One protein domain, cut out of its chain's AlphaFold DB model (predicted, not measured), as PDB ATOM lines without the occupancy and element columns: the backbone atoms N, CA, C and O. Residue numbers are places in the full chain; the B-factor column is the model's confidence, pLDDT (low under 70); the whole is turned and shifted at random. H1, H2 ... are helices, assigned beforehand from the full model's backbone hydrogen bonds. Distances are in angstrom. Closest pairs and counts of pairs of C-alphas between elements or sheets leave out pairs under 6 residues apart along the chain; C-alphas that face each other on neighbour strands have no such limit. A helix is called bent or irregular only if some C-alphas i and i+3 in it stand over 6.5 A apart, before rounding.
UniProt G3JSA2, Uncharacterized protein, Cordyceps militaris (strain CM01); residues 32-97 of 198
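This is residues 32 to 97 of the 198 residues of an uncharacterized protein of Cordyceps militaris (strain CM01) (UniProt G3JSA2). Four short helices follow one another along an elongated body in the spatial order H4, H1, H3, H2, each packed crosswise on the next, with H4 at one end and H2 at the other. The links from H1 to H2 and from H3 to H4 cross beside this series near Ile 76, and residues 92 to 97, with the last turn of H4, stick out free at the H4 end. The printed part has 66 residues with four named helices, in the chain order H1, H2, H3, H4, and no named strand; its class is all helix. It is compact, with a radius of gyration of the C-alphas of 12.3 A, and its C-alphas span 37 by 21 by 12 A along the three main axes.

The longest helix, H4, residues 82 to 94, touches H1, residues 32 to 41. Their closest C-alphas, those of Arg 38 and Ser 84, are 6.2 A apart, and the two helices run opposite ways at a steep tilt of 55 degrees. H1 also touches H3, residues 64 to 71, with the C-alphas of Ala 39 and Glu 65 the closest at 5.2 A. H1 and H3 run opposite ways at a steep tilt of 47 degrees. H3 in turn touches H2, residues 48 to 59, which meets it with residues 53 to 58 alone. Their closest C-alphas are those of Cys 57 and Ile 64, 5.7 A apart, and their lines are only just about perpendicular, at 71 degrees. H2 and H4 are apart, as are H1 and H2, and H3 and H4. In H1, H2, H3 and H4 every O i to N i+4 pair is within hydrogen-bond range.

H4, 13 residues from Pro 82 to Phe 94, is 18.0 A long and ends with C-alpha 94 at (169.524, 189.246, 214.040). H1, Asp 32 to Phe 41, begins with C-alpha 32 at (170.652, 174.332, 222.000) and measures 14.2 A. H3, Ile 64 to Glu 71, measures 10.1 A. H2, Pro 48 to Asp 59, measures 16.7 A and begins with C-alpha 48 at (146.878, 165.542, 222.074). No helix is bent or irregular.

The two C-alphas farthest apart are those of Pro 48 and Glu 97, 37.9 A. The printed part runs from residue 32 to 97 without a cut. The link from H2 to H3 is tight, with 4 residues; those from H1 to H2 and from H3 to H4 are short, with 6 and 10 residues. The mean pLDDT of the printed part is 85.3, and no printed residue is under 70.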
ATOM      1  N   ASP A  32     171.416 174.154 220.769       79.69
ATOM      2  CA  ASP A  32     170.652 174.332 222.000       79.69
ATOM      3  C   ASP A  32     169.917 175.681 222.035       79.69
ATOM      4  O   ASP A  32     168.750 175.725 222.433       79.69
ATOM      5  N   GLN A  33     170.524 176.774 221.557       82.06
ATOM      6  CA  GLN A  33     169.838 178.068 221.411       82.06
ATOM      7  C   GLN A  33     168.664 177.980 220.423       82.06
ATOM      8  O   GLN A  33     167.562 178.444 220.718       82.06
ATOM      9  N   LEU A  34     168.867 177.332 219.272       85.00
ATOM     10  CA  LEU A  34     167.817 177.131 218.274       85.00
ATOM     11  C   LEU A  34     166.688 176.246 218.813       85.00
ATOM     12  O   LEU A  34     165.512 176.539 218.599       85.00
ATOM     13  N   LEU A  35     167.035 175.169 219.522       84.44
ATOM     14  CA  LEU A  35     166.066 174.277 220.154       84.44
ATOM     15  C   LEU A  35     165.268 175.008 221.241       84.44
ATOM     16  O   LEU A  35     164.052 174.858 221.304       84.44
ATOM     17  N   THR A  36     165.929 175.845 222.043       87.88
ATOM     18  CA  THR A  36     165.295 176.657 223.093       87.88
ATOM     19  C   THR A  36     164.321 177.670 222.503       87.88
ATOM     20  O   THR A  36     163.176 177.743 222.936       87.88
ATOM     21  N   LEU A  37     164.716 178.398 221.456       86.81
ATOM     22  CA  LEU A  37     163.818 179.333 220.772       86.81
ATOM     23  C   LEU A  37     162.603 178.620 220.170       86.81
ATOM     24  O   LEU A  37     161.480 179.110 220.257       86.81
ATOM     25  N   ARG A  38     162.790 177.427 219.605       88.69
ATOM     26  CA  ARG A  38     161.662 176.628 219.115       88.69
ATOM     27  C   ARG A  38     160.783 176.099 220.240       88.69
ATOM     28  O   ARG A  38     159.575 176.054 220.057       88.69
ATOM     29  N   ALA A  39     161.347 175.721 221.381       87.75
ATOM     30  CA  ALA A  39     160.558 175.334 222.544       87.75
ATOM     31  C   ALA A  39     159.744 176.514 223.097       87.75
ATOM     32  O   ALA A  39     158.624 176.312 223.540       87.75
ATOM     33  N   ASN A  40     160.254 177.744 222.989       87.69
ATOM     34  CA  ASN A  40     159.525 178.939 223.414       87.69
ATOM     35  C   ASN A  40     158.360 179.302 222.482       87.69
ATOM     36  O   ASN A  40     157.298 179.709 222.939       87.69
ATOM     37  N   PHE A  41     158.550 179.174 221.165       85.75
ATOM     38  CA  PHE A  41     157.609 179.739 220.187       85.75
ATOM     39  C   PHE A  41     156.858 178.710 219.342       85.75
ATOM     40  O   PHE A  41     155.809 179.014 218.778       85.75
ATOM     41  N   CYS A  42     157.388 177.497 219.225       90.75
ATOM     42  CA  CYS A  42     156.968 176.507 218.240       90.75
ATOM     43  C   CYS A  42     156.517 175.188 218.872       90.75
ATOM     44  O   CYS A  42     156.729 174.133 218.281       90.75
ATOM     45  N   ILE A  43     155.868 175.225 220.038       88.75
ATOM     46  CA  ILE A  43     155.199 174.042 220.596       88.75
ATOM     47  C   ILE A  43     153.998 173.664 219.710       88.75
ATOM     48  O   ILE A  43     153.257 174.513 219.203       88.75
ATOM     49  N   ASP A  44     153.831 172.367 219.473       86.50
ATOM     50  CA  ASP A  44     152.749 171.790 218.691       86.50
ATOM     51  C   ASP A  44     151.546 171.444 219.575       86.50
ATOM     52  O   ASP A  44     151.338 170.299 219.971       86.50
ATOM     53  N   TYR A  45     150.722 172.454 219.839       81.44
ATOM     54  CA  TYR A  45     149.471 172.307 220.590       81.44
ATOM     55  C   TYR A  45     148.392 171.504 219.844       81.44
ATOM     56  O   TYR A  45     147.325 171.266 220.389       81.44
ATOM     57  N   THR A  46     148.625 171.100 218.589       82.12
ATOM     58  CA  THR A  46     147.626 170.340 217.816       82.12
ATOM     59  C   THR A  46     147.664 168.844 218.106       82.12
ATOM     60  O   THR A  46     146.736 168.116 217.745       82.12
ATOM     61  N   LYS A  47     148.738 168.367 218.746       82.81
ATOM     62  CA  LYS A  47     148.896 166.962 219.109       82.81
ATOM     63  C   LYS A  47     148.381 166.732 220.534       82.81
ATOM     64  O   LYS A  47     148.908 167.343 221.461       82.81
ATOM     65  N   PRO A  48     147.442 165.794 220.745       81.00
ATOM     66  CA  PRO A  48     146.878 165.542 222.074       81.00
ATOM     67  C   PRO A  48     147.932 165.032 223.070       81.00
ATOM     68  O   PRO A  48     147.916 165.387 224.240       81.00
ATOM     69  N   GLU A  49     148.923 164.274 222.592       82.19
ATOM     70  CA  GLU A  49     150.064 163.819 223.402       82.19
ATOM     71  C   GLU A  49     150.945 164.965 223.934       82.19
ATOM     72  O   GLU A  49     151.685 164.777 224.899       82.19
ATOM     73  N   CYS A  50     150.859 166.147 223.322       88.12
ATOM     74  CA  CYS A  50     151.576 167.340 223.752       88.12
ATOM     75  C   CYS A  50     150.766 168.183 224.726       88.12
ATOM     76  O   CYS A  50     151.356 168.779 225.621       88.12
ATOM     77  N   GLU A  51     149.441 168.172 224.621       85.62
ATOM     78  CA  GLU A  51     148.554 168.776 225.617       85.62
ATOM     79  C   GLU A  51     148.726 168.104 226.988       85.62
ATOM     80  O   GLU A  51     148.983 168.781 227.984       85.62
ATOM     81  N   ASP A  52     148.744 166.766 227.015       86.62
ATOM     82  CA  ASP A  52     149.035 165.985 228.226       86.62
ATOM     83  C   ASP A  52     150.437 166.287 228.789       86.62
ATOM     84  O   ASP A  52     150.632 166.373 230.007       86.62
ATOM     85  N   ALA A  53     151.432 166.462 227.913       86.00
ATOM     86  CA  ALA A  53     152.793 166.809 228.313       86.00
ATOM     87  C   ALA A  53     152.863 168.210 228.938       86.00
ATOM     88  O   ALA A  53     153.503 168.389 229.974       86.00
ATOM     89  N   ILE A  54     152.167 169.190 228.358       85.44
ATOM     90  CA  ILE A  54     152.080 170.557 228.886       85.44
ATOM     91  C   ILE A  54     151.405 170.553 230.257       85.44
ATOM     92  O   ILE A  54     151.956 171.126 231.198       85.44
ATOM     93  N   ALA A  55     150.270 169.861 230.397       86.81
ATOM     94  CA  ALA A  55     149.574 169.728 231.675       86.81
ATOM     95  C   ALA A  55     150.479 169.083 232.738       86.81
ATOM     96  O   ALA A  55     150.606 169.593 233.848       86.81
ATOM     97  N   THR A  56     151.209 168.025 232.368       88.94
ATOM     98  CA  THR A  56     152.178 167.362 233.256       88.94
ATOM     99  C   THR A  56     153.306 168.305 233.690       88.94
ATOM    100  O   THR A  56     153.692 168.326 234.861       88.94
ATOM    101  N   CYS A  57     153.841 169.101 232.762       88.12
ATOM    102  CA  CYS A  57     154.870 170.098 233.050       88.12
ATOM    103  C   CYS A  57     154.359 171.197 233.993       88.12
ATOM    104  O   CYS A  57     155.061 171.584 234.935       88.12
ATOM    105  N   GLN A  58     153.126 171.654 233.771       86.81
ATOM    106  CA  GLN A  58     152.470 172.688 234.562       86.81
ATOM    107  C   GLN A  58     152.151 172.205 235.985       86.81
ATOM    108  O   GLN A  58     152.476 172.897 236.950       86.81
ATOM    109  N   ASP A  59     151.620 170.989 236.132       88.19
ATOM    110  CA  ASP A  59     151.365 170.349 237.431       88.19
ATOM    111  C   ASP A  59     152.661 170.094 238.215       88.19
ATOM    112  O   ASP A  59     152.687 170.126 239.448       88.19
ATOM    113  N   GLY A  60     153.766 169.877 237.498       82.69
ATOM    114  CA  GLY A  60     155.109 169.793 238.063       82.69
ATOM    115  C   GLY A  60     155.681 171.133 238.544       82.69
ATOM    116  O   GLY A  60     156.767 171.135 239.127       82.69
ATOM    117  N   GLY A  61     154.993 172.256 238.300       83.81
ATOM    118  CA  GLY A  61     155.452 173.606 238.635       83.81
ATOM    119  C   GLY A  61     156.689 174.047 237.849       83.81
ATOM    120  O   GLY A  61     157.456 174.884 238.331       83.81
ATOM    121  N   LYS A  62     156.931 173.446 236.679       83.44
ATOM    122  CA  LYS A  62     158.079 173.748 235.817       83.44
ATOM    123  C   LYS A  62     157.699 174.803 234.780       83.44
ATOM    124  O   LYS A  62     156.535 174.932 234.411       83.44
ATOM    125  N   ILE A  63     158.702 175.525 234.284       85.44
ATOM    126  CA  ILE A  63     158.553 176.365 233.091       85.44
ATOM    127  C   ILE A  63     158.241 175.428 231.919       85.44
ATOM    128  O   ILE A  63     158.958 174.444 231.715       85.44
ATOM    129  N   ILE A  64     157.140 175.683 231.210       84.00
ATOM    130  CA  ILE A  64     156.592 174.759 230.207       84.00
ATOM    131  C   ILE A  64     157.608 174.567 229.084       84.00
ATOM    132  O   ILE A  64     157.891 173.444 228.693       84.00
ATOM    133  N   GLU A  65     158.213 175.649 228.624       84.00
ATOM    134  CA  GLU A  65     159.168 175.690 227.527       84.00
ATOM    135  C   GLU A  65     160.426 174.868 227.844       84.00
ATOM    136  O   GLU A  65     160.856 174.054 227.027       84.00
ATOM    137  N   ASP A  66     160.970 175.003 229.058       88.12
ATOM    138  CA  ASP A  66     162.112 174.208 229.523       88.12
ATOM    139  C   ASP A  66     161.737 172.727 229.674       88.12
ATOM    140  O   ASP A  66     162.460 171.843 229.218       88.12
ATOM    141  N   CYS A  67     160.579 172.447 230.274       89.44
ATOM    142  CA  CYS A  67     160.095 171.084 230.469       89.44
ATOM    143  C   CYS A  67     159.832 170.375 229.131       89.44
ATOM    144  O   CYS A  67     160.244 169.234 228.935       89.44
ATOM    145  N   ILE A  68     159.211 171.058 228.171       90.12
ATOM    146  CA  ILE A  68     158.957 170.516 226.837       90.12
ATOM    147  C   ILE A  68     160.268 170.341 226.066       90.12
ATOM    148  O   ILE A  68     160.450 169.304 225.432       90.12
ATOM    149  N   ARG A  69     161.215 171.283 226.157       90.38
ATOM    150  CA  ARG A  69     162.551 171.134 225.558       90.38
ATOM    151  C   ARG A  69     163.265 169.880 226.062       90.38
ATOM    152  O   ARG A  69     163.806 169.123 225.254       90.38
ATOM    153  N   ASP A  70     163.263 169.676 227.375       88.69
ATOM    154  CA  ASP A  70     164.118 168.684 228.027       88.69
ATOM    155  C   ASP A  70     163.461 167.295 228.121       88.69
ATOM    156  O   ASP A  70     164.138 166.274 227.982       88.69
ATOM    157  N   GLU A  71     162.143 167.233 228.334       88.62
ATOM    158  CA  GLU A  71     161.402 165.988 228.594       88.62
ATOM    159  C   GLU A  71     160.511 165.566 227.413       88.62
ATOM    160  O   GLU A  71     160.310 164.367 227.199       88.62
ATOM    161  N   HIS A  72     160.030 166.515 226.600       89.19
ATOM    162  CA  HIS A  72     159.084 166.256 225.505       89.19
ATOM    163  C   HIS A  72     159.452 166.950 224.173       89.19
ATOM    164  O   HIS A  72     158.593 167.580 223.552       89.19
ATOM    165  N   PRO A  73     160.681 166.801 223.638       87.19
ATOM    166  CA  PRO A  73     161.110 167.528 222.436       87.19
ATOM    167  C   PRO A  73     160.318 167.155 221.172       87.19
ATOM    168  O   PRO A  73     160.304 167.909 220.204       87.19
ATOM    169  N   ALA A  74     159.620 166.013 221.173       88.31
ATOM    170  CA  ALA A  74     158.704 165.610 220.101       88.31
ATOM    171  C   ALA A  74     157.478 166.536 219.961       88.31
ATOM    172  O   ALA A  74     156.802 166.514 218.928       88.31
ATOM    173  N   CYS A  75     157.206 167.340 220.992       89.12
ATOM    174  CA  CYS A  75     156.157 168.350 221.006       89.12
ATOM    175  C   CYS A  75     156.593 169.694 220.441       89.12
ATOM    176  O   CYS A  75     155.768 170.587 220.297       89.12
ATOM    177  N   ILE A  76     157.862 169.850 220.077       90.44
ATOM    178  CA  ILE A  76     158.329 171.009 219.325       90.44
ATOM    179  C   ILE A  76     158.069 170.731 217.844       90.44
ATOM    180  O   ILE A  76     158.393 169.654 217.337       90.44
ATOM    181  N   LYS A  77     157.486 171.698 217.135       86.56
ATOM    182  CA  LYS A  77     157.227 171.581 215.699       86.56
ATOM    183  C   LYS A  77     158.525 171.304 214.948       86.56
ATOM    184  O   LYS A  77     159.564 171.921 215.198       86.56
ATOM    185  N   ASP A  78     158.432 170.411 213.968       87.06
ATOM    186  CA  ASP A  78     159.571 169.993 213.158       87.06
ATOM    187  C   ASP A  78     160.331 171.184 212.561       87.06
ATOM    188  O   ASP A  78     159.761 172.248 212.301       87.06
ATOM    189  N   ALA A  79     161.622 170.987 212.276       81.56
ATOM    190  CA  ALA A  79     162.478 172.008 211.665       81.56
ATOM    191  C   ALA A  79     161.909 172.552 210.340       81.56
ATOM    192  O   ALA A  79     162.105 173.714 210.005       81.56
ATOM    193  N   ALA A  80     161.161 171.717 209.611       82.94
ATOM    194  CA  ALA A  80     160.511 172.088 208.361       82.94
ATOM    195  C   ALA A  80     159.224 172.911 208.547       82.94
ATOM    196  O   ALA A  80     158.675 173.391 207.557       82.94
ATOM    197  N   SER A  81     158.719 173.070 209.772       83.69
ATOM    198  CA  SER A  81     157.500 173.838 210.017       83.69
ATOM    199  C   SER A  81     157.716 175.336 209.752       83.69
ATOM    200  O   SER A  81     158.822 175.836 209.966       83.69
ATOM    201  N   PRO A  82     156.671 176.081 209.345       84.56
ATOM    202  CA  PRO A  82     156.769 177.528 209.145       84.56
ATOM    203  C   PRO A  82     157.281 178.265 210.390       84.56
ATOM    204  O   PRO A  82     158.122 179.151 210.283       84.56
ATOM    205  N   CYS A  83     156.862 177.825 211.582       86.88
ATOM    206  CA  CYS A  83     157.341 178.386 212.845       86.88
ATOM    207  C   CYS A  83     158.853 178.177 213.020       86.88
ATOM    208  O   CYS A  83     159.598 179.130 213.232       86.88
ATOM    209  N   SER A  84     159.333 176.942 212.853       85.31
ATOM    210  CA  SER A  84     160.753 176.616 213.004       85.31
ATOM    211  C   SER A  84     161.640 177.279 211.945       85.31
ATOM    212  O   SER A  84     162.783 177.624 212.256       85.31
ATOM    213  N   GLN A  85     161.120 177.498 210.732       86.69
ATOM    214  CA  GLN A  85     161.788 178.268 209.676       86.69
ATOM    215  C   GLN A  85     161.832 179.768 209.994       86.69
ATOM    216  O   GLN A  85     162.851 180.414 209.751       86.69
ATOM    217  N   ALA A  86     160.760 180.330 210.563       85.06
ATOM    218  CA  ALA A  86     160.741 181.717 211.019       85.06
ATOM    219  C   ALA A  86     161.779 181.950 212.126       85.06
ATOM    220  O   ALA A  86     162.529 182.922 212.056       85.06
ATOM    221  N   VAL A  87     161.894 181.019 213.080       86.56
ATOM    222  CA  VAL A  87     162.922 181.055 214.131       86.56
ATOM    223  C   VAL A  87     164.335 181.019 213.545       86.56
ATOM    224  O   VAL A  87     165.148 181.878 213.882       86.56
ATOM    225  N   GLU A  88     164.632 180.079 212.639       85.44
ATOM    226  CA  GLU A  88     165.947 180.017 211.976       85.44
ATOM    227  C   GLU A  88     166.264 181.309 211.220       85.44
ATOM    228  O   GLU A  88     167.381 181.823 211.294       85.44
ATOM    229  N   LYS A  89     165.273 181.858 210.513       85.19
ATOM    230  CA  LYS A  89     165.434 183.091 209.751       85.19
ATOM    231  C   LYS A  89     165.705 184.292 210.656       85.19
ATOM    232  O   LYS A  89     166.629 185.048 210.376       85.19
ATOM    233  N   CYS A  90     164.939 184.455 211.732       85.81
ATOM    234  CA  CYS A  90     165.138 185.542 212.687       85.81
ATOM    235  C   CYS A  90     166.509 185.453 213.357       85.81
ATOM    236  O   CYS A  90     167.208 186.459 213.457       85.81
ATOM    237  N   LEU A  91     166.941 184.247 213.729       85.44
ATOM    238  CA  LEU A  91     168.273 184.041 214.284       85.44
ATOM    239  C   LEU A  91     169.386 184.333 213.261       85.44
ATOM    240  O   LEU A  91     170.393 184.938 213.609       85.44
ATOM    241  N   ALA A  92     169.217 183.966 211.990       84.94
ATOM    242  CA  ALA A  92     170.195 184.290 210.948       84.94
ATOM    243  C   ALA A  92     170.266 185.800 210.644       84.94
ATOM    244  O   ALA A  92     171.336 186.332 210.324       84.94
ATOM    245  N   ASP A  93     169.128 186.491 210.734       83.12
ATOM    246  CA  ASP A  93     169.020 187.911 210.418       83.12
ATOM    247  C   ASP A  93     169.563 188.783 211.577       83.12
ATOM    248  O   ASP A  93     170.344 189.703 211.301       83.12
ATOM    249  N   PHE A  94     169.258 188.430 212.838       82.19
ATOM    250  CA  PHE A  94     169.524 189.246 214.040       82.19
ATOM    251  C   PHE A  94     170.452 188.613 215.098       82.19
ATOM    252  O   PHE A  94     170.948 189.312 215.976       82.19
ATOM    253  N   GLY A  95     170.762 187.316 215.017       74.81
ATOM    254  CA  GLY A  95     171.496 186.566 216.053       74.81
ATOM    255  C   GLY A  95     172.961 186.972 216.288       74.81
ATOM    256  O   GLY A  95     173.616 186.413 217.159       74.81
ATOM    257  N   ALA A  96     173.491 187.922 215.512       73.62
ATOM    258  CA  ALA A  96     174.858 188.440 215.637       73.62
ATOM    259  C   ALA A  96     174.935 189.861 216.232       73.62
ATOM    260  O   ALA A  96     176.022 190.440 216.290       73.62
ATOM    261  N   GLU A  97     173.799 190.453 216.600       70.25
ATOM    262  CA  GLU A  97     173.728 191.804 217.163       70.25
ATOM    263  C   GLU A  97     174.051 191.827 218.670       70.25
ATOM    264  O   GLU A  97     173.996 190.806 219.349       70.25
TER     265      GLU A  97